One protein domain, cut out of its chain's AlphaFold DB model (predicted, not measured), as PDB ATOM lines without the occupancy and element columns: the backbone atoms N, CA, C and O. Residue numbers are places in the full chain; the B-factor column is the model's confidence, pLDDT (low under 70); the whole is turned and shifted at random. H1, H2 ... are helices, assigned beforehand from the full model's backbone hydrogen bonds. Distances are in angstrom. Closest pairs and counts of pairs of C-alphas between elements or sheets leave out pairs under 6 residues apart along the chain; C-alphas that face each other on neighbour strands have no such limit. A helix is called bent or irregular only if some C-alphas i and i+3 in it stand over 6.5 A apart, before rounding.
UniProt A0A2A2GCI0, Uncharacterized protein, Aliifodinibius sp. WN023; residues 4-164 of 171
ATOM      1  N   SER A   4      66.798  23.489  12.374       65.62
ATOM      2  CA  SER A   4      66.286  23.340  13.741       65.62
ATOM      3  C   SER A   4      65.159  24.325  14.080       65.62
ATOM      4  O   SER A   4      64.179  23.946  14.721       65.62
ATOM      5  N   ARG A   5      65.237  25.580  13.617       63.72
ATOM      6  CA  ARG A   5      64.173  26.580  13.820       63.72
ATOM      7  C   ARG A   5      62.931  26.250  12.998       63.72
ATOM      8  O   ARG A   5      61.829  26.410  13.511       63.72
ATOM      9  N   PHE A   6      63.099  25.745  11.776       66.69
ATOM     10  CA  PHE A   6      61.985  25.309  10.932       66.69
ATOM     11  C   PHE A   6      61.252  24.100  11.536       66.69
ATOM     12  O   PHE A   6      60.042  24.164  11.744       66.69
ATOM     13  N   LEU A   7      61.986  23.059  11.951       66.25
ATOM     14  CA  LEU A   7      61.420  21.890  12.640       66.25
ATOM     15  C   LEU A   7      60.665  22.274  13.919       66.25
ATOM     16  O   LEU A   7      59.578  21.768  14.175       66.25
ATOM     17  N   THR A   8      61.190  23.224  14.695       68.19
ATOM     18  CA  THR A   8      60.536  23.691  15.931       68.19
ATOM     19  C   THR A   8      59.244  24.473  15.657       68.19
ATOM     20  O   THR A   8      58.344  24.498  16.496       68.19
ATOM     21  N   ILE A   9      59.130  25.138  14.504       70.69
ATOM     22  CA  ILE A   9      57.916  25.863  14.102       70.69
ATOM     23  C   ILE A   9      56.854  24.880  13.598       70.69
ATOM     24  O   ILE A   9      55.709  24.976  14.029       70.69
ATOM     25  N   VAL A  10      57.240  23.903  12.775       76.44
ATOM     26  CA  VAL A  10      56.339  22.871  12.228       76.44
ATOM     27  C   VAL A  10      55.875  21.878  13.301       76.44
ATOM     28  O   VAL A  10      54.727  21.443  13.289       76.44
ATOM     29  N   ALA A  11      56.709  21.570  14.297       79.19
ATOM     30  CA  ALA A  11      56.340  20.655  15.378       79.19
ATOM     31  C   ALA A  11      55.228  21.204  16.289       79.19
ATOM     32  O   ALA A  11      54.487  20.433  16.888       79.19
ATOM     33  N   LYS A  12      55.073  22.526  16.412       80.25
ATOM     34  CA  LYS A  12      54.080  23.142  17.312       80.25
ATOM     35  C   LYS A  12      52.621  22.865  16.942       80.25
ATOM     36  O   LYS A  12      51.889  22.473  17.851       80.25
ATOM     37  N   PRO A  13      52.167  23.065  15.688       82.31
ATOM     38  CA  PRO A  13      50.810  22.699  15.291       82.31
ATOM     39  C   PRO A  13      50.575  21.188  15.394       82.31
ATOM     40  O   PRO A  13      49.515  20.782  15.854       82.31
ATOM     41  N   ILE A  14      51.581  20.360  15.091       84.12
ATOM     42  CA  ILE A  14      51.490  18.900  15.257       84.12
ATOM     43  C   ILE A  14      51.301  18.532  16.734       84.12
ATOM     44  O   ILE A  14      50.390  17.791  17.079       84.12
ATOM     45  N   LEU A  15      52.108  19.098  17.636       84.94
ATOM     46  CA  LEU A  15      51.983  18.875  19.081       84.94
ATOM     47  C   LEU A  15      50.670  19.419  19.650       84.94
ATOM     48  O   LEU A  15      50.157  18.866  20.617       84.94
ATOM     49  N   PHE A  16      50.134  20.498  19.078       84.56
ATOM     50  CA  PHE A  16      48.811  21.010  19.428       84.56
ATOM     51  C   PHE A  16      47.725  20.015  19.013       84.56
ATOM     52  O   PHE A  16      46.892  19.650  19.832       84.56
ATOM     53  N   LEU A  17      47.770  19.521  17.778       85.69
ATOM     54  CA  LEU A  17      46.815  18.535  17.285       85.69
ATOM     55  C   LEU A  17      46.875  17.242  18.112       85.69
ATOM     56  O   LEU A  17      45.847  16.780  18.598       85.69
ATOM     57  N   LEU A  18      48.078  16.728  18.387       86.88
ATOM     58  CA  LEU A  18      48.275  15.578  19.271       86.88
ATOM     59  C   LEU A  18      47.762  15.843  20.696       86.88
ATOM     60  O   LEU A  18      47.100  14.981  21.265       86.88
ATOM     61  N   GLU A  19      47.996  17.030  21.268       89.31
ATOM     62  CA  GLU A  19      47.455  17.409  22.584       89.31
ATOM     63  C   GLU A  19      45.927  17.241  22.635       89.31
ATOM     64  O   GLU A  19      45.408  16.705  23.615       89.31
ATOM     65  N   TYR A  20      45.207  17.697  21.608       86.88
ATOM     66  CA  TYR A  20      43.749  17.581  21.560       86.88
ATOM     67  C   TYR A  20      43.293  16.150  21.285       86.88
ATOM     68  O   TYR A  20      42.419  15.660  21.999       86.88
ATOM     69  N   LEU A  21      43.920  15.460  20.328       89.19
ATOM     70  CA  LEU A  21      43.592  14.070  20.009       89.19
ATOM     71  C   LEU A  21      43.741  13.162  21.229       89.19
ATOM     72  O   LEU A  21      42.816  12.425  21.549       89.19
ATOM     73  N   PHE A  22      44.851  13.257  21.965       89.81
ATOM     74  CA  PHE A  22      45.067  12.434  23.156       89.81
ATOM     75  C   PHE A  22      44.101  12.760  24.297       89.81
ATOM     76  O   PHE A  22      43.692  11.855  25.017       89.81
ATOM     77  N   LYS A  23      43.697  14.024  24.471       89.75
ATOM     78  CA  LYS A  23      42.707  14.390  25.498       89.75
ATOM     79  C   LYS A  23      41.304  13.897  25.161       89.75
ATOM     80  O   LYS A  23      40.611  13.422  26.055       89.75
ATOM     81  N   LEU A  24      40.897  14.003  23.898       89.44
ATOM     82  CA  LEU A  24      39.618  13.463  23.433       89.44
ATOM     83  C   LEU A  24      39.625  11.933  23.507       89.44
ATOM     84  O   LEU A  24      38.705  11.340  24.070       89.44
ATOM     85  N   ALA A  25      40.708  11.304  23.044       90.75
ATOM     86  CA  ALA A  25      40.904   9.864  23.141       90.75
ATOM     87  C   ALA A  25      40.878   9.386  24.593       90.75
ATOM     88  O   ALA A  25      40.264   8.364  24.863       90.75
ATOM     89  N   ALA A  26      41.453  10.129  25.545       92.44
ATOM     90  CA  ALA A  26      41.399   9.766  26.961       92.44
ATOM     91  C   ALA A  26      39.955   9.593  27.457       92.44
ATOM     92  O   ALA A  26      39.656   8.611  28.134       92.44
ATOM     93  N   GLY A  27      39.051  10.506  27.083       92.06
ATOM     94  CA  GLY A  27      37.632  10.411  27.429       92.06
ATOM     95  C   GLY A  27      36.956   9.189  26.804       92.06
ATOM     96  O   GLY A  27      36.315   8.410  27.507       92.06
ATOM     97  N   VAL A  28      37.150   8.984  25.499       91.81
ATOM     98  CA  VAL A  28      36.554   7.853  24.764       91.81
ATOM     99  C   VAL A  28      37.083   6.512  25.271       91.81
ATOM    100  O   VAL A  28      36.303   5.611  25.565       91.81
ATOM    101  N   ILE A  29      38.396   6.387  25.446       92.88
ATOM    102  CA  ILE A  29      39.027   5.175  25.973       92.88
ATOM    103  C   ILE A  29      38.566   4.924  27.413       92.88
ATOM    104  O   ILE A  29      38.259   3.788  27.759       92.88
ATOM    105  N   GLY A  30      38.436   5.961  28.245       93.38
ATOM    106  CA  GLY A  30      37.862   5.829  29.585       93.38
ATOM    107  C   GLY A  30      36.454   5.219  29.559       93.38
ATOM    108  O   GLY A  30      36.171   4.296  30.325       93.38
ATOM    109  N   MET A  31      35.601   5.665  28.632       92.56
ATOM    110  CA  MET A  31      34.269   5.084  28.426       92.56
ATOM    111  C   MET A  31      34.334   3.624  27.965       92.56
ATOM    112  O   MET A  31      33.594   2.800  28.502       92.56
ATOM    113  N   ILE A  32      35.241   3.277  27.046       92.00
ATOM    114  CA  ILE A  32      35.458   1.888  26.604       92.00
ATOM    115  C   ILE A  32      35.840   0.999  27.794       92.00
ATOM    116  O   ILE A  32      35.266  -0.069  27.977       92.00
ATOM    117  N   VAL A  33      36.763   1.455  28.643       94.19
ATOM    118  CA  VAL A  33      37.234   0.708  29.821       94.19
ATOM    119  C   VAL A  33      36.122   0.522  30.863       94.19
ATOM    120  O   VAL A  33      36.051  -0.536  31.489       94.19
ATOM    121  N   LEU A  34      35.217   1.500  31.018       93.25
ATOM    122  CA  LEU A  34      34.034   1.370  31.886       93.25
ATOM    123  C   LEU A  34      33.097   0.244  31.425       93.25
ATOM    124  O   LEU A  34      32.573  -0.503  32.253       93.25
ATOM    125  N   GLY A  35      32.885   0.128  30.112       89.62
ATOM    126  CA  GLY A  35      32.030  -0.899  29.512       89.62
ATOM    127  C   GLY A  35      32.717  -2.257  29.334       89.62
ATOM    128  O   GLY A  35      32.034  -3.270  29.240       89.62
ATOM    129  N   ALA A  36      34.051  -2.303  29.320       90.69
ATOM    130  CA  ALA A  36      34.814  -3.521  29.065       90.69
ATOM    131  C   ALA A  36      34.619  -4.567  30.168       90.69
ATOM    132  O   ALA A  36      34.752  -4.258  31.350       90.69
ATOM    133  N   GLU A  37      34.355  -5.814  29.800       86.81
ATOM    134  CA  GLU A  37      34.233  -6.918  30.751       86.81
ATOM    135  C   GLU A  37      35.603  -7.475  31.186       86.81
ATOM    136  O   GLU A  37      36.644  -7.227  30.570       86.81
ATOM    137  N   GLY A  38      35.603  -8.254  32.270       86.69
ATOM    138  CA  GLY A  38      36.786  -8.947  32.779       86.69
ATOM    139  C   GLY A  38      37.458  -8.260  33.971       86.69
ATOM    140  O   GLY A  38      36.913  -7.351  34.591       86.69
ATOM    141  N   SER A  39      38.648  -8.749  34.325       91.25
ATOM    142  CA  SER A  39      39.423  -8.266  35.473       91.25
ATOM    143  C   SER A  39      40.085  -6.909  35.204       91.25
ATOM    144  O   SER A  39      40.164  -6.448  34.065       91.25
ATOM    145  N   PHE A  40      40.628  -6.286  36.256       91.12
ATOM    146  CA  PHE A  40      41.367  -5.020  36.181       91.12
ATOM    147  C   PHE A  40      42.372  -4.960  35.011       91.12
ATOM    148  O   PHE A  40      42.332  -4.031  34.208       91.12
ATOM    149  N   PHE A  41      43.238  -5.969  34.866       93.31
ATOM    150  CA  PHE A  41      44.250  -5.992  33.803       93.31
ATOM    151  C   PHE A  41      43.648  -6.171  32.405       93.31
ATOM    152  O   PHE A  41      44.153  -5.583  31.450       93.31
ATOM    153  N   SER A  42      42.550  -6.925  32.288       91.50
ATOM    154  CA  SER A  42      41.812  -7.067  31.028       91.50
ATOM    155  C   SER A  42      41.264  -5.714  30.575       91.50
ATOM    156  O   SER A  42      41.524  -5.282  29.457       91.50
ATOM    157  N   LYS A  43      40.608  -4.988  31.488       92.94
ATOM    158  CA  LYS A  43      40.065  -3.645  31.244       92.94
ATOM    159  C   LYS A  43      41.153  -2.655  30.822       92.94
ATOM    160  O   LYS A  43      40.981  -1.937  29.839       92.94
ATOM    161  N   MET A  44      42.294  -2.653  31.517       93.38
ATOM    162  CA  MET A  44      43.460  -1.840  31.145       93.38
ATOM    163  C   MET A  44      43.945  -2.176  29.727       93.38
ATOM    164  O   MET A  44      44.139  -1.273  28.915       93.38
ATOM    165  N   SER A  45      44.102  -3.467  29.415       93.75
ATOM    166  CA  SER A  45      44.545  -3.948  28.100       93.75
ATOM    167  C   SER A  45      43.599  -3.512  26.979       93.75
ATOM    168  O   SER A  45      44.058  -2.972  25.974       93.75
ATOM    169  N   THR A  46      42.281  -3.637  27.179       93.81
ATOM    170  CA  THR A  46      41.258  -3.131  26.248       93.81
ATOM    171  C   THR A  46      41.393  -1.626  26.023       93.81
ATOM    172  O   THR A  46      41.306  -1.150  24.891       93.81
ATOM    173  N   GLY A  47      41.663  -0.865  27.086       90.88
ATOM    174  CA  GLY A  47      41.921   0.566  26.982       90.88
ATOM    175  C   GLY A  47      43.111   0.879  26.073       90.88
ATOM    176  O   GLY A  47      42.981   1.656  25.127       90.88
ATOM    177  N   PHE A  48      44.259   0.237  26.298       91.94
ATOM    178  CA  PHE A  48      45.462   0.478  25.494       91.94
ATOM    179  C   PHE A  48      45.349  -0.021  24.054       91.94
ATOM    180  O   PHE A  48      45.805   0.670  23.146       91.94
ATOM    181  N   SER A  49      44.731  -1.179  23.822       93.19
ATOM    182  CA  SER A  49      44.572  -1.730  22.472       93.19
ATOM    183  C   SER A  49      43.620  -0.895  21.611       93.19
ATOM    184  O   SER A  49      43.800  -0.807  20.396       93.19
ATOM    185  N   SER A  50      42.654  -0.212  22.231       90.19
ATOM    186  CA  SER A  50      41.680   0.627  21.525       90.19
ATOM    187  C   SER A  50      42.252   1.938  20.969       90.19
ATOM    188  O   SER A  50      41.613   2.565  20.124       90.19
ATOM    189  N   ILE A  51      43.460   2.348  21.382       88.88
ATOM    190  CA  ILE A  51      44.015   3.674  21.079       88.88
ATOM    191  C   ILE A  51      44.057   3.991  19.579       88.88
ATOM    192  O   ILE A  51      43.631   5.069  19.170       88.88
ATOM    193  N   GLY A  52      44.538   3.058  18.753       87.38
ATOM    194  CA  GLY A  52      44.708   3.290  17.319       87.38
ATOM    195  C   GLY A  52      43.369   3.524  16.629       87.38
ATOM    196  O   GLY A  52      43.220   4.471  15.862       87.38
ATOM    197  N   ASN A  53      42.370   2.711  16.982       89.44
ATOM    198  CA  ASN A  53      41.014   2.828  16.455       89.44
ATOM    199  C   ASN A  53      40.336   4.117  16.945       89.44
ATOM    200  O   ASN A  53      39.737   4.837  16.155       89.44
ATOM    201  N   VAL A  54      40.484   4.465  18.227       89.00
ATOM    202  CA  VAL A  54      39.909   5.700  18.782       89.00
ATOM    203  C   VAL A  54      40.513   6.940  18.126       89.00
ATOM    204  O   VAL A  54      39.771   7.837  17.737       89.00
ATOM    205  N   LEU A  55      41.837   6.997  17.960       85.88
ATOM    206  CA  LEU A  55      42.496   8.125  17.295       85.88
ATOM    207  C   LEU A  55      42.069   8.252  15.829       85.88
ATOM    208  O   LEU A  55      41.819   9.366  15.372       85.88
ATOM    209  N   TYR A  56      41.939   7.127  15.121       84.75
ATOM    210  CA  TYR A  56      41.425   7.093  13.753       84.75
ATOM    211  C   TYR A  56      39.980   7.610  13.680       84.75
ATOM    212  O   TYR A  56      39.693   8.541  12.934       84.75
ATOM    213  N   ARG A  57      39.084   7.102  14.534       83.75
ATOM    214  CA  ARG A  57      37.675   7.528  14.573       83.75
ATOM    215  C   ARG A  57      37.503   8.996  14.940       83.75
ATOM    216  O   ARG A  57      36.653   9.658  14.362       83.75
ATOM    217  N   ILE A  58      38.299   9.524  15.872       82.81
ATOM    218  CA  ILE A  58      38.250  10.950  16.235       82.81
ATOM    219  C   ILE A  58      38.617  11.831  15.034       82.81
ATOM    220  O   ILE A  58      38.058  12.917  14.891       82.81
ATOM    221  N   ALA A  59      39.518  11.377  14.158       78.06
ATOM    222  CA  ALA A  59      39.837  12.104  12.932       78.06
ATOM    223  C   ALA A  59      38.659  12.127  11.936       78.06
ATOM    224  O   ALA A  59      38.507  13.110  11.218       78.06
ATOM    225  N   GLU A  60      37.800  11.102  11.939       80.69
ATOM    226  CA  GLU A  60      36.601  10.989  11.087       80.69
ATOM    227  C   GLU A  60      35.328  11.610  11.703       80.69
ATOM    228  O   GLU A  60      34.277  11.692  11.058       80.69
ATOM    229  N   TRP A  61      35.382  12.047  12.967       77.69
ATOM    230  CA  TRP A  61      34.233  12.643  13.658       77.69
ATOM    231  C   TRP A  61      33.649  13.883  12.974       77.69
ATOM    232  O   TRP A  61      32.422  13.980  12.959       77.69
ATOM    233  N   PRO A  62      34.431  14.821  12.405       77.69
ATOM    234  CA  PRO A  62      33.867  15.987  11.727       77.69
ATOM    235  C   PRO A  62      32.899  15.607  10.598       77.69
ATOM    236  O   PRO A  62      31.783  16.128  10.539       77.69
ATOM    237  N   ASP A  63      33.285  14.645   9.760       78.06
ATOM    238  CA  ASP A  63      32.466  14.187   8.636       78.06
ATOM    239  C   ASP A  63      31.227  13.434   9.134       78.06
ATOM    240  O   ASP A  63      30.105  13.676   8.681       78.06
ATOM    241  N   SER A  64      31.408  12.584  10.147       72.44
ATOM    242  CA  SER A  64      30.320  11.812  10.758       72.44
ATOM    243  C   SER A  64      29.274  12.702  11.438       72.44
ATOM    244  O   SER A  64      28.073  12.484  11.277       72.44
ATOM    245  N   LEU A  65      29.705  13.728  12.178       74.44
ATOM    246  CA  LEU A  65      28.813  14.679  12.850       74.44
ATOM    247  C   LEU A  65      28.067  15.558  11.845       74.44
ATOM    248  O   LEU A  65      26.886  15.834  12.042       74.44
ATOM    249  N   THR A  66      28.725  15.949  10.752       79.31
ATOM    250  CA  THR A  66      28.088  16.704   9.662       79.31
ATOM    251  C   THR A  66      27.005  15.867   8.984       79.31
ATOM    252  O   THR A  66      25.891  16.351   8.768       79.31
ATOM    253  N   TYR A  67      27.288  14.589   8.715       75.75
ATOM    254  CA  TYR A  67      26.306  13.657   8.167       75.75
ATOM    255  C   TYR A  67      25.103  13.481   9.104       75.75
ATOM    256  O   TYR A  67      23.967  13.676   8.680       75.75
ATOM    257  N   ILE A  68      25.334  13.194  10.392       70.94
ATOM    258  CA  ILE A  68      24.255  13.032  11.382       70.94
ATOM    259  C   ILE A  68      23.427  14.315  11.514       70.94
ATOM    260  O   ILE A  68      22.200  14.249  11.521       70.94
ATOM    261  N   GLY A  69      24.076  15.482  11.579       72.25
ATOM    262  CA  GLY A  69      23.390  16.772  11.649       72.25
ATOM    263  C   GLY A  69      22.478  17.010  10.446       72.25
ATOM    264  O   GLY A  69      21.330  17.414  10.619       72.25
ATOM    265  N   THR A  70      22.953  16.671   9.245       78.62
ATOM    266  CA  THR A  70      22.165  16.764   8.008       78.62
ATOM    267  C   THR A  70      20.956  15.830   8.047       78.62
ATOM    268  O   THR A  70      19.843  16.248   7.749       78.62
ATOM    269  N   VAL A  71      21.143  14.583   8.491       72.75
ATOM    270  CA  VAL A  71      20.056  13.600   8.618       72.75
ATOM    271  C   VAL A  71      19.001  14.057   9.634       72.75
ATOM    272  O   VAL A  71      17.810  13.961   9.356       72.75
ATOM    273  N   ILE A  72      19.406  14.588  10.793       70.81
ATOM    274  CA  ILE A  72      18.474  15.097  11.818       70.81
ATOM    275  C   ILE A  72      17.708  16.320  11.304       70.81
ATOM    276  O   ILE A  72      16.502  16.439  11.525       70.81
ATOM    277  N   GLN A  73      18.395  17.236  10.622       77.38
ATOM    278  CA  GLN A  73      17.760  18.408  10.029       77.38
ATOM    279  C   GLN A  73      16.731  17.999   8.973       77.38
ATOM    280  O   GLN A  73      15.602  18.490   8.996       77.38
ATOM    281  N   ASP A  74      17.080  17.059   8.098       76.88
ATOM    282  CA  ASP A  74      16.178  16.532   7.077       76.88
ATOM    283  C   ASP A  74      14.997  15.771   7.694       76.88
ATOM    284  O   ASP A  74      13.879  15.902   7.212       76.88
ATOM    285  N   TYR A  75      15.192  15.040   8.796       68.50
ATOM    286  CA  TYR A  75      14.095  14.379   9.515       68.50
ATOM    287  C   TYR A  75      13.072  15.378  10.073       68.50
ATOM    288  O   TYR A  75      11.871  15.127  10.036       68.50
ATOM    289  N   ASN A  76      13.536  16.531  10.563       73.62
ATOM    290  CA  ASN A  76      12.667  17.573  11.118       73.62
ATOM    291  C   ASN A  76      12.025  18.480  10.056       73.62
ATOM    292  O   ASN A  76      11.116  19.241  10.385       73.62
ATOM    293  N   THR A  77      12.504  18.454   8.810       76.94
ATOM    294  CA  THR A  77      12.067  19.382   7.748       76.94
ATOM    295  C   THR A  77      11.380  18.695   6.570       76.94
ATOM    296  O   THR A  77      10.555  19.323   5.906       76.94
ATOM    297  N   LEU A  78      11.672  17.420   6.309       76.25
ATOM    298  CA  LEU A  78      11.034  16.635   5.257       76.25
ATOM    299  C   LEU A  78       9.809  15.890   5.790       76.25
ATOM    300  O   LEU A  78       9.736  15.488   6.949       76.25
ATOM    301  N   THR A  79       8.841  15.648   4.907       73.25
ATOM    302  CA  THR A  79       7.748  14.720   5.200       73.25
ATOM    303  C   THR A  79       8.288  13.290   5.298       73.25
ATOM    304  O   THR A  79       9.274  12.934   4.648       73.25
ATOM    305  N   ALA A  80       7.619  12.436   6.078       65.00
ATOM    306  CA  ALA A  80       8.055  11.055   6.297       65.00
ATOM    307  C   ALA A  80       8.258  10.257   4.990       65.00
ATOM    308  O   ALA A  80       9.151   9.418   4.937       65.00
ATOM    309  N   SER A  81       7.487  10.531   3.925       64.31
ATOM    310  CA  SER A  81       7.679   9.872   2.624       64.31
ATOM    311  C   SER A  81       8.937  10.359   1.902       64.31
ATOM    312  O   SER A  81       9.704   9.532   1.423       64.31
ATOM    313  N   ALA A  82       9.192  11.671   1.880       70.12
ATOM    314  CA  ALA A  82      10.366  12.259   1.232       70.12
ATOM    315  C   ALA A  82      11.668  11.890   1.961       70.12
ATOM    316  O   ALA A  82      12.701  11.665   1.333       70.12
ATOM    317  N   PHE A  83      11.620  11.767   3.290       70.19
ATOM    318  CA  PHE A  83      12.744  11.269   4.078       70.19
ATOM    319  C   PHE A  83      13.048   9.795   3.768       70.19
ATOM    320  O   PHE A  83      14.203   9.427   3.557       70.19
ATOM    321  N   ASN A  84      12.011   8.954   3.693       69.62
ATOM    322  CA  ASN A  84      12.157   7.525   3.415       69.62
ATOM    323  C   ASN A  84      12.586   7.259   1.960       69.62
ATOM    324  O   ASN A  84      13.315   6.311   1.699       69.62
ATOM    325  N   GLU A  85      12.211   8.120   1.015       72.00
ATOM    326  CA  GLU A  85      12.695   8.072  -0.370       72.00
ATOM    327  C   GLU A  85      14.174   8.485  -0.481       72.00
ATOM    328  O   GLU A  85      14.941   7.871  -1.220       72.00
ATOM    329  N   ARG A  86      14.605   9.486   0.302       71.00
ATOM    330  CA  ARG A  86      15.973  10.030   0.261       71.00
ATOM    331  C   ARG A  86      17.005   9.189   1.014       71.00
ATOM    332  O   ARG A  86      18.149   9.100   0.576       71.00
ATOM    333  N   TYR A  87      16.623   8.598   2.142       72.12
ATOM    334  CA  TYR A  87      17.534   7.860   3.025       72.12
ATOM    335  C   TYR A  87      17.217   6.359   3.133       72.12
ATOM    336  O   TYR A  87      18.052   5.584   3.611       72.12
ATOM    337  N   GLY A  88      16.038   5.928   2.671       70.44
ATOM    338  CA  GLY A  88      15.557   4.553   2.804       70.44
ATOM    339  C   GLY A  88      15.268   4.139   4.251       70.44
ATOM    340  O   GLY A  88      15.609   4.827   5.216       70.44
ATOM    341  N   GLY A  89      14.740   2.921   4.418       65.44
ATOM    342  CA  GLY A  89      14.601   2.289   5.739       65.44
ATOM    343  C   GLY A  89      15.941   2.041   6.451       65.44
ATOM    344  O   GLY A  89      15.980   1.873   7.669       65.44
ATOM    345  N   ASN A  90      17.060   2.080   5.717       67.69
ATOM    346  CA  ASN A  90      18.400   1.838   6.253       67.69
ATOM    347  C   ASN A  90      18.882   2.929   7.218       67.69
ATOM    348  O   ASN A  90      19.588   2.610   8.173       67.69
ATOM    349  N   ALA A  91      18.502   4.196   7.026       65.88
ATOM    350  CA  ALA A  91      18.899   5.257   7.954       65.88
ATOM    351  C   ALA A  91      18.219   5.116   9.322       65.88
ATOM    352  O   ALA A  91      18.871   5.280  10.351       65.88
ATOM    353  N   ILE A  92      16.938   4.736   9.341       67.88
ATOM    354  CA  ILE A  92      16.213   4.444  10.583       67.88
ATOM    355  C   ILE A  92      16.813   3.214  11.269       67.88
ATOM    356  O   ILE A  92      17.069   3.257  12.470       67.88
ATOM    357  N   ASN A  93      17.120   2.153  10.515       73.81
ATOM    358  CA  ASN A  93      17.783   0.967  11.066       73.81
ATOM    359  C   ASN A  93      19.128   1.314  11.716       73.81
ATOM    360  O   ASN A  93      19.406   0.844  12.813       73.81
ATOM    361  N   ARG A  94      19.919   2.197  11.097       69.56
ATOM    362  CA  ARG A  94      21.207   2.649  11.638       69.56
ATOM    363  C   ARG A  94      21.060   3.478  12.916       69.56
ATOM    364  O   ARG A  94      21.867   3.347  13.828       69.56
ATOM    365  N   VAL A  95      20.024   4.315  13.015       71.06
ATOM    366  CA  VAL A  95      19.709   5.045  14.257       71.06
ATOM    367  C   VAL A  95      19.281   4.076  15.362       71.06
ATOM    368  O   VAL A  95      19.748   4.195  16.492       71.06
ATOM    369  N   MET A  96      18.435   3.098  15.042       73.31
ATOM    370  CA  MET A  96      18.002   2.077  16.000       73.31
ATOM    371  C   MET A  96      19.166   1.192  16.457       73.31
ATOM    372  O   MET A  96      19.246   0.850  17.633       73.31
ATOM    373  N   GLU A  97      20.098   0.867  15.562       79.25
ATOM    374  CA  GLU A  97      21.339   0.160  15.881       79.25
ATOM    375  C   GLU A  97      22.200   0.963  16.866       79.25
ATOM    376  O   GLU A  97      22.544   0.441  17.923       79.25
ATOM    377  N   LEU A  98      22.439   2.255  16.609       75.69
ATOM    378  CA  LEU A  98      23.175   3.137  17.529       75.69
ATOM    379  C   LEU A  98      22.505   3.255  18.905       75.69
ATOM    380  O   LEU A  98      23.181   3.275  19.935       75.69
ATOM    381  N   LEU A  99      21.172   3.333  18.943       77.69
ATOM    382  CA  LEU A  99      20.422   3.358  20.200       77.69
ATOM    383  C   LEU A  99      20.559   2.033  20.958       77.69
ATOM    384  O   LEU A  99      20.788   2.046  22.169       77.69
ATOM    385  N   ASN A 100      20.476   0.899  20.261       83.88
ATOM    386  CA  ASN A 100      20.666  -0.422  20.856       83.88
ATOM    387  C   ASN A 100      22.093  -0.608  21.389       83.88
ATOM    388  O   ASN A 100      22.260  -1.091  22.508       83.88
ATOM    389  N   GLU A 101      23.110  -0.172  20.643       84.75
ATOM    390  CA  GLU A 101      24.502  -0.143  21.106       84.75
ATOM    391  C   GLU A 101      24.654   0.714  22.371       84.75
ATOM    392  O   GLU A 101      25.306   0.297  23.331       84.75
ATOM    393  N   GLY A 102      24.003   1.881  22.418       82.50
ATOM    394  CA  GLY A 102      23.998   2.758  23.589       82.50
ATOM    395  C   GLY A 102      23.365   2.111  24.826       82.50
ATOM    396  O   GLY A 102      23.918   2.197  25.926       82.50
ATOM    397  N   VAL A 103      22.236   1.417  24.658       87.25
ATOM    398  CA  VAL A 103      21.581   0.671  25.746       87.25
ATOM    399  C   VAL A 103      22.457  -0.492  26.213       87.25
ATOM    400  O   VAL A 103      22.653  -0.658  27.419       87.25
ATOM    401  N   ALA A 104      23.027  -1.264  25.285       88.56
ATOM    402  CA  ALA A 104      23.926  -2.372  25.599       88.56
ATOM    403  C   ALA A 104      25.165  -1.892  26.371       88.56
ATOM    404  O   ALA A 104      25.532  -2.483  27.388       88.56
ATOM    405  N   TYR A 105      25.756  -0.767  25.957       89.56
ATOM    406  CA  TYR A 105      26.841  -0.119  26.687       89.56
ATOM    407  C   TYR A 105      26.427   0.258  28.115       89.56
ATOM    408  O   TYR A 105      27.125  -0.085  29.071       89.56
ATOM    409  N   GLY A 106      25.278   0.921  28.282       87.88
ATOM    410  CA  GLY A 106      24.771   1.311  29.600       87.88
ATOM    411  C   GLY A 106      24.575   0.113  30.531       87.88
ATOM    412  O   GLY A 106      24.971   0.155  31.698       87.88
ATOM    413  N   GLN A 107      24.038  -0.990  30.005       90.62
ATOM    414  CA  GLN A 107      23.901  -2.244  30.746       90.62
ATOM    415  C   GLN A 107      25.261  -2.844  31.121       90.62
ATOM    416  O   GLN A 107      25.438  -3.255  32.268       90.62
ATOM    417  N   ALA A 108      26.231  -2.855  30.206       89.75
ATOM    418  CA  ALA A 108      27.577  -3.359  30.472       89.75
ATOM    419  C   ALA A 108      28.277  -2.556  31.581       89.75
ATOM    420  O   ALA A 108      28.817  -3.133  32.529       89.75
ATOM    421  N   VAL A 109      28.205  -1.221  31.528       91.62
ATOM    422  CA  VAL A 109      28.735  -0.342  32.584       91.62
ATOM    423  C   VAL A 109      28.063  -0.635  33.922       91.62
ATOM    424  O   VAL A 109      28.751  -0.815  34.928       91.62
ATOM    425  N   TYR A 110      26.733  -0.734  33.942       90.44
ATOM    426  CA  TYR A 110      25.983  -1.042  35.157       90.44
ATOM    427  C   TYR A 110      26.407  -2.388  35.762       90.44
ATOM    428  O   TYR A 110      26.717  -2.471  36.953       90.44
ATOM    429  N   GLN A 111      26.502  -3.441  34.947       91.69
ATOM    430  CA  GLN A 111      26.929  -4.763  35.407       91.69
ATOM    431  C   GLN A 111      28.366  -4.748  35.938       91.69
ATOM    432  O   GLN A 111      28.639  -5.333  36.990       91.69
ATOM    433  N   ASN A 112      29.279  -4.051  35.261       91.38
ATOM    434  CA  ASN A 112      30.673  -3.921  35.679       91.38
ATOM    435  C   ASN A 112      30.819  -3.184  37.013       91.38
ATOM    436  O   ASN A 112      31.560  -3.639  37.887       91.38
ATOM    437  N   LEU A 113      30.090  -2.079  37.192       89.94
ATOM    438  CA  LEU A 113      30.068  -1.331  38.449       89.94
ATOM    439  C   LEU A 113      29.453  -2.149  39.587       89.94
ATOM    440  O   LEU A 113      29.917  -2.056  40.716       89.94
ATOM    441  N   THR A 114      28.460  -2.990  39.298       91.25
ATOM    442  CA  THR A 114      27.808  -3.816  40.325       91.25
ATOM    443  C   THR A 114      28.676  -5.009  40.737       91.25
ATOM    444  O   THR A 114      28.761  -5.337  41.918       91.25
ATOM    445  N   ARG A 115      29.349  -5.668  39.783       90.31
ATOM    446  CA  ARG A 115      30.160  -6.871  40.045       90.31
ATOM    447  C   ARG A 115      31.558  -6.552  40.567       90.31
ATOM    448  O   ARG A 115      32.057  -7.251  41.444       90.31
ATOM    449  N   GLN A 116      32.219  -5.549  39.994       90.44
ATOM    450  CA  GLN A 116      33.604  -5.188  40.312       90.44
ATOM    451  C   GLN A 116      33.776  -3.657  40.330       90.44
ATOM    452  O   GLN A 116      34.485  -3.105  39.477       90.44
ATOM    453  N   PRO A 117      33.155  -2.950  41.298       89.38
ATOM    454  CA  PRO A 117      33.126  -1.486  41.334       89.38
ATOM    455  C   PRO A 117      34.527  -0.879  41.383       89.38
ATOM    456  O   PRO A 117      34.883  -0.052  40.546       89.38
ATOM    457  N   VAL A 118      35.350  -1.334  42.331       90.62
ATOM    458  CA  VAL A 118      36.688  -0.770  42.563       90.62
ATOM    459  C   VAL A 118      37.596  -1.010  41.361       90.62
ATOM    460  O   VAL A 118      38.209  -0.071  40.863       90.62
ATOM    461  N   ALA A 119      37.649  -2.243  40.848       89.69
ATOM    462  CA  ALA A 119      38.490  -2.570  39.699       89.69
ATOM    463  C   ALA A 119      38.088  -1.772  38.451       89.69
ATOM    464  O   ALA A 119      38.959  -1.279  37.740       89.69
ATOM    465  N   THR A 120      36.783  -1.611  38.210       91.25
ATOM    466  CA  THR A 120      36.265  -0.848  37.068       91.25
ATOM    467  C   THR A 120      36.622   0.631  37.188       91.25
ATOM    468  O   THR A 120      37.231   1.181  36.277       91.25
ATOM    469  N   VAL A 121      36.329   1.265  38.328       92.62
ATOM    470  CA  VAL A 121      36.613   2.694  38.538       92.62
ATOM    471  C   VAL A 121      38.115   2.976  38.480       92.62
ATOM    472  O   VAL A 121      38.539   3.906  37.797       92.62
ATOM    473  N   VAL A 122      38.936   2.163  39.149       93.94
ATOM    474  CA  VAL A 122      40.391   2.369  39.185       93.94
ATOM    475  C   VAL A 122      41.017   2.133  37.810       93.94
ATOM    476  O   VAL A 122      41.851   2.936  37.399       93.94
ATOM    477  N   ALA A 123      40.604   1.097  37.069       92.31
ATOM    478  CA  ALA A 123      41.095   0.865  35.707       92.31
ATOM    479  C   ALA A 123      40.745   2.041  34.790       92.31
ATOM    480  O   ALA A 123      41.622   2.590  34.127       92.31
ATOM    481  N   THR A 124      39.486   2.484  34.802       93.38
ATOM    482  CA  THR A 124      39.042   3.638  34.013       93.38
ATOM    483  C   THR A 124      39.844   4.887  34.341       93.38
ATOM    484  O   THR A 124      40.341   5.545  33.428       93.38
ATOM    485  N   LEU A 125      40.000   5.213  35.627       94.50
ATOM    486  CA  LEU A 125      40.741   6.399  36.051       94.50
ATOM    487  C   LEU A 125      42.213   6.317  35.654       94.50
ATOM    488  O   LEU A 125      42.754   7.300  35.154       94.50
ATOM    489  N   LEU A 126      42.858   5.164  35.831       94.31
ATOM    490  CA  LEU A 126      44.258   4.991  35.450       94.31
ATOM    491  C   LEU A 126      44.455   5.151  33.946       94.31
ATOM    492  O   LEU A 126      45.318   5.925  33.537       94.31
ATOM    493  N   VAL A 127      43.649   4.481  33.121       93.31
ATOM    494  CA  VAL A 127      43.755   4.613  31.661       93.31
ATOM    495  C   VAL A 127      43.487   6.053  31.227       93.31
ATOM    496  O   VAL A 127      44.282   6.626  30.479       93.31
ATOM    497  N   PHE A 128      42.420   6.668  31.741       94.62
ATOM    498  CA  PHE A 128      42.093   8.063  31.461       94.62
ATOM    499  C   PHE A 128      43.261   8.993  31.807       94.62
ATOM    500  O   PHE A 128      43.685   9.792  30.972       94.62
ATOM    501  N   LEU A 129      43.813   8.876  33.019       94.06
ATOM    502  CA  LEU A 129      44.900   9.735  33.479       94.06
ATOM    503  C   LEU A 129      46.168   9.524  32.659       94.06
ATOM    504  O   LEU A 129      46.810  10.507  32.303       94.06
ATOM    505  N   LEU A 130      46.515   8.286  32.307       93.44
ATOM    506  CA  LEU A 130      47.693   8.001  31.489       93.44
ATOM    507  C   LEU A 130      47.589   8.667  30.113       93.44
ATOM    508  O   LEU A 130      48.503   9.391  29.714       93.44
ATOM    509  N   PHE A 131      46.458   8.522  29.421       91.88
ATOM    510  CA  PHE A 131      46.253   9.184  28.129       91.88
ATOM    511  C   PHE A 131      46.163  10.707  28.249       91.88
ATOM    512  O   PHE A 131      46.748  11.438  27.442       91.88
ATOM    513  N   TYR A 132      45.508  11.211  29.294       91.38
ATOM    514  CA  TYR A 132      45.423  12.642  29.556       91.38
ATOM    515  C   TYR A 132      46.802  13.260  29.839       91.38
ATOM    516  O   TYR A 132      47.114  14.351  29.347       91.38
ATOM    517  N   ILE A 133      47.661  12.556  30.585       91.75
ATOM    518  CA  ILE A 133      49.037  12.970  30.875       91.75
ATOM    519  C   ILE A 133      49.871  13.008  29.595       91.75
ATOM    520  O   ILE A 133      50.639  13.953  29.430       91.75
ATOM    521  N   ILE A 134      49.691  12.073  28.657       89.69
ATOM    522  CA  ILE A 134      50.367  12.131  27.347       89.69
ATOM    523  C   ILE A 134      49.983  13.422  26.609       89.69
ATOM    524  O   ILE A 134      50.862  14.179  26.192       89.69
ATOM    525  N   GLY A 135      48.692  13.757  26.546       87.75
ATOM    526  CA  GLY A 135      48.246  15.034  25.974       87.75
ATOM    527  C   GLY A 135      48.823  16.251  26.714       87.75
ATOM    528  O   GLY A 135      49.216  17.249  26.101       87.75
ATOM    529  N   ARG A 136      48.947  16.175  28.045       87.75
ATOM    530  CA  ARG A 136      49.586  17.218  28.864       87.75
ATOM    531  C   ARG A 136      51.089  17.329  28.594       87.75
ATOM    532  O   ARG A 136      51.607  18.445  28.577       87.75
ATOM    533  N   ALA A 137      51.774  16.218  28.342       87.88
ATOM    534  CA  ALA A 137      53.174  16.199  27.950       87.88
ATOM    535  C   ALA A 137      53.353  16.871  26.583       87.88
ATOM    536  O   ALA A 137      54.199  17.757  26.461       87.88
ATOM    537  N   CYS A 138      52.499  16.575  25.594       86.31
ATOM    538  CA  CYS A 138      52.492  17.277  24.302       86.31
ATOM    539  C   CYS A 138      52.370  18.799  24.484       86.31
ATOM    540  O   CYS A 138      53.148  19.558  23.896       86.31
ATOM    541  N   ARG A 139      51.471  19.258  25.370       83.81
ATOM    542  CA  ARG A 139      51.362  20.680  25.744       83.81
ATOM    543  C   ARG A 139      52.659  21.219  26.338       83.81
ATOM    544  O   ARG A 139      53.098  22.302  25.956       83.81
ATOM    545  N   PHE A 140      53.252  20.496  27.285       84.62
ATOM    546  CA  PHE A 140      54.481  20.911  27.955       84.62
ATOM    547  C   PHE A 140      55.630  21.075  26.955       84.62
ATOM    548  O   PHE A 140      56.265  22.127  26.927       84.62
ATOM    549  N   TYR A 141      55.841  20.101  26.066       82.12
ATOM    550  CA  TYR A 141      56.858  20.180  25.015       82.12
ATOM    551  C   TYR A 141      56.586  21.307  24.016       82.12
ATOM    552  O   TYR A 141      57.515  22.013  23.628       82.12
ATOM    553  N   ARG A 142      55.320  21.551  23.661       81.69
ATOM    554  CA  ARG A 142      54.922  22.674  22.800       81.69
ATOM    555  C   ARG A 142      55.212  24.038  23.436       81.69
ATOM    556  O   ARG A 142      55.574  24.979  22.730       81.69
ATOM    557  N   GLN A 143      55.028  24.153  24.751       74.81
ATOM    558  CA  GLN A 143      55.207  25.395  25.512       74.81
ATOM    559  C   GLN A 143      56.650  25.603  26.003       74.81
ATOM    560  O   GLN A 143      57.004  26.720  26.395       74.81
ATOM    561  N   ARG A 144      57.500  24.569  25.948       68.56
ATOM    562  CA  ARG A 144      58.903  24.622  26.370       68.56
ATOM    563  C   ARG A 144      59.643  25.703  25.567       68.56
ATOM    564  O   ARG A 144      59.767  25.624  24.350       68.56
ATOM    565  N   GLY A 145      60.085  26.754  26.261       61.78
ATOM    566  CA  GLY A 145      60.801  27.896  25.672       61.78
ATOM    567  C   GLY A 145      59.937  29.068  25.188       61.78
ATOM    568  O   GLY A 145      60.488  30.055  24.712       61.78
ATOM    569  N   GLN A 146      58.602  29.018  25.309       60.62
ATOM    570  CA  GLN A 146      57.730  30.137  24.917       60.62
ATOM    571  C   GLN A 146      57.376  31.103  26.056       60.62
ATOM    572  O   GLN A 146      56.778  32.137  25.761       60.62
ATOM    573  N   GLY A 147      57.756  30.812  27.305       56.22
ATOM    574  CA  GLY A 147      57.299  31.560  28.482       56.22
ATOM    575  C   GLY A 147      55.783  31.432  28.686       56.22
ATOM    576  O   GLY A 147      55.039  31.104  27.759       56.22
ATOM    577  N   SER A 148      55.302  31.661  29.907       59.66
ATOM    578  CA  SER A 148      53.856  31.760  30.137       59.66
ATOM    579  C   SER A 148      53.274  32.894  29.282       59.66
ATOM    580  O   SER A 148      53.949  33.895  29.035       59.66
ATOM    581  N   PHE A 149      52.022  32.760  28.836       62.19
ATOM    582  CA  PHE A 149      51.300  33.847  28.161       62.19
ATOM    583  C   PHE A 149      51.352  35.147  28.985       62.19
ATOM    584  O   PHE A 149      51.554  36.218  28.423       62.19
ATOM    585  N   LEU A 150      51.287  35.016  30.314       59.62
ATOM    586  CA  LEU A 150      51.477  36.102  31.278       59.62
ATOM    587  C   LEU A 150      52.837  36.787  31.130       59.62
ATOM    588  O   LEU A 150      52.882  37.987  30.916       59.62
ATOM    589  N   VAL A 151      53.930  36.022  31.109       67.38
ATOM    590  CA  VAL A 151      55.295  36.562  30.970       67.38
ATOM    591  C   VAL A 151      55.481  37.276  29.628       67.38
ATOM    592  O   VAL A 151      56.181  38.281  29.537       67.38
ATOM    593  N   LYS A 152      54.841  36.789  28.559       72.06
ATOM    594  CA  LYS A 152      54.843  37.483  27.262       72.06
ATOM    595  C   LYS A 152      54.068  38.795  27.310       72.06
ATOM    596  O   LYS A 152      54.556  39.787  26.779       72.06
ATOM    597  N   LYS A 153      52.896  38.802  27.947       75.81
ATOM    598  CA  LYS A 153      52.068  40.001  28.097       75.81
ATOM    599  C   LYS A 153      52.709  41.038  29.012       75.81
ATOM    600  O   LYS A 153      52.703  42.206  28.655       75.81
ATOM    601  N   GLU A 154      53.339  40.624  30.105       74.12
ATOM    602  CA  GLU A 154      54.147  41.503  30.958       74.12
ATOM    603  C   GLU A 154      55.310  42.121  30.187       74.12
ATOM    604  O   GLU A 154      55.554  43.315  30.301       74.12
ATOM    605  N   ARG A 155      55.997  41.349  29.337       75.12
ATOM    606  CA  ARG A 155      57.096  41.878  28.518       75.12
ATOM    607  C   ARG A 155      56.610  42.838  27.428       75.12
ATOM    608  O   ARG A 155      57.300  43.808  27.131       75.12
ATOM    609  N   GLU A 156      55.440  42.585  26.837       80.25
ATOM    610  CA  GLU A 156      54.782  43.505  25.893       80.25
ATOM    611  C   GLU A 156      54.326  44.801  26.575       80.25
ATOM    612  O   GLU A 156      54.547  45.883  26.035       80.25
ATOM    613  N   LEU A 157      53.712  44.704  27.757       78.50
ATOM    614  CA  LEU A 157      53.273  45.859  28.540       78.50
ATOM    615  C   LEU A 157      54.467  46.664  29.054       78.50
ATOM    616  O   LEU A 157      54.478  47.877  28.898       78.50
ATOM    617  N   GLY A 158      55.501  45.996  29.564       76.56
ATOM    618  CA  GLY A 158      56.752  46.630  29.973       76.56
ATOM    619  C   GLY A 158      57.395  47.405  28.825       76.56
ATOM    620  O   GLY A 158      57.734  48.566  28.997       76.56
ATOM    621  N   LYS A 159      57.464  46.833  27.617       78.81
ATOM    622  CA  LYS A 159      57.941  47.581  26.443       78.81
ATOM    623  C   LYS A 159      57.092  48.812  26.126       78.81
ATOM    624  O   LYS A 159      57.644  49.850  25.816       78.81
ATOM    625  N   ARG A 160      55.763  48.738  26.230       74.25
ATOM    626  CA  ARG A 160      54.898  49.909  25.984       74.25
ATOM    627  C   ARG A 160      55.025  51.001  27.047       74.25
ATOM    628  O   ARG A 160      54.777  52.159  26.741       74.25
ATOM    629  N   VAL A 161      55.353  50.626  28.280       73.00
ATOM    630  CA  VAL A 161      55.525  51.570  29.391       73.00
ATOM    631  C   VAL A 161      56.916  52.205  29.366       73.00
ATOM    632  O   VAL A 161      57.025  53.393  29.634       73.00
ATOM    633  N   PHE A 162      57.959  51.439  29.031       70.75
ATOM    634  CA  PHE A 162      59.351  51.888  29.128       70.75
ATOM    635  C   PHE A 162      59.983  52.326  27.796       70.75
ATOM    636  O   PHE A 162      60.873  53.165  27.832       70.75
ATOM    637  N   ASP A 163      59.526  51.832  26.638       66.06
ATOM    638  CA  ASP A 163      59.978  52.295  25.311       66.06
ATOM    639  C   ASP A 163      59.016  53.359  24.740       66.06
ATOM    640  O   ASP A 163      58.618  53.293  23.570       66.06
ATOM    641  N   GLN A 164      58.586  54.332  25.551       62.75
ATOM    642  CA  GLN A 164      57.968  55.530  24.977       62.75
ATOM    643  C   GLN A 164      59.059  56.284  24.201       62.75
ATOM    644  O   GLN A 164      60.122  56.536  24.771       62.75
TER     645      GLN A 164
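AT A GLANCE: This is residues 4 to 164 of the 171 residues of an uncharacterized protein of Aliifodinibius sp. WN023 (UniProt A0A2A2GCI0). Helices H1 and H5 lie side by side with H2 packed on one end; bent H3 crosses H1 and runs out to the far end of H4, making an open frame, while H6 sticks out. The 161 printed residues are all helix in class, with six named helices, H1 to H6, only just loose, close to extended: radius of gyration of the C-alphas 22.7 A, spans 71 by 47 by 30 A.

IN THESE COORDINATES: H1, residues 4 to 35, 44.8 A, begins at C-alpha (66.286, 23.340, 13.741). H2 is 40 to 49. H3, 51 to 77, one helix by its hydrogen bonds, is bent, C-alphas 59 and 62 being 7.2 A apart: arms H3a, 51 to 59, and H3b, 62 to 77. H4, 80 to 115, 44.1 A, is irregular, C-alphas 86 and 89 being 9.6 A apart. H5 is 117 to 143, 38.2 A; H6, 149 to 162, ends at C-alpha (59.351, 51.888, 29.128).

HOW THE PARTS SIT: H1, the hub, touches H5 at a shallow tilt of 10 degrees, opposite ways, closest C-alphas Glu 19 and Gly 135, 4.2 A. H1 and H2, a hairpin, form a bundle of neighbouring helices with H5. H1 touches H3a with residues 21 to 29 alone, closest C-alphas Ala 25 and Val 54, 6.1 A. Every O i to N i+4 pair is within hydrogen-bond range in H2, H3a, H3b, H5 and H6, but 25 of 28 in H1 and 28 of 32 in H4.

THE WHOLE: The printed part has no cut, and its five links are tight. Low confidence, under 70, includes residues 144 to 151.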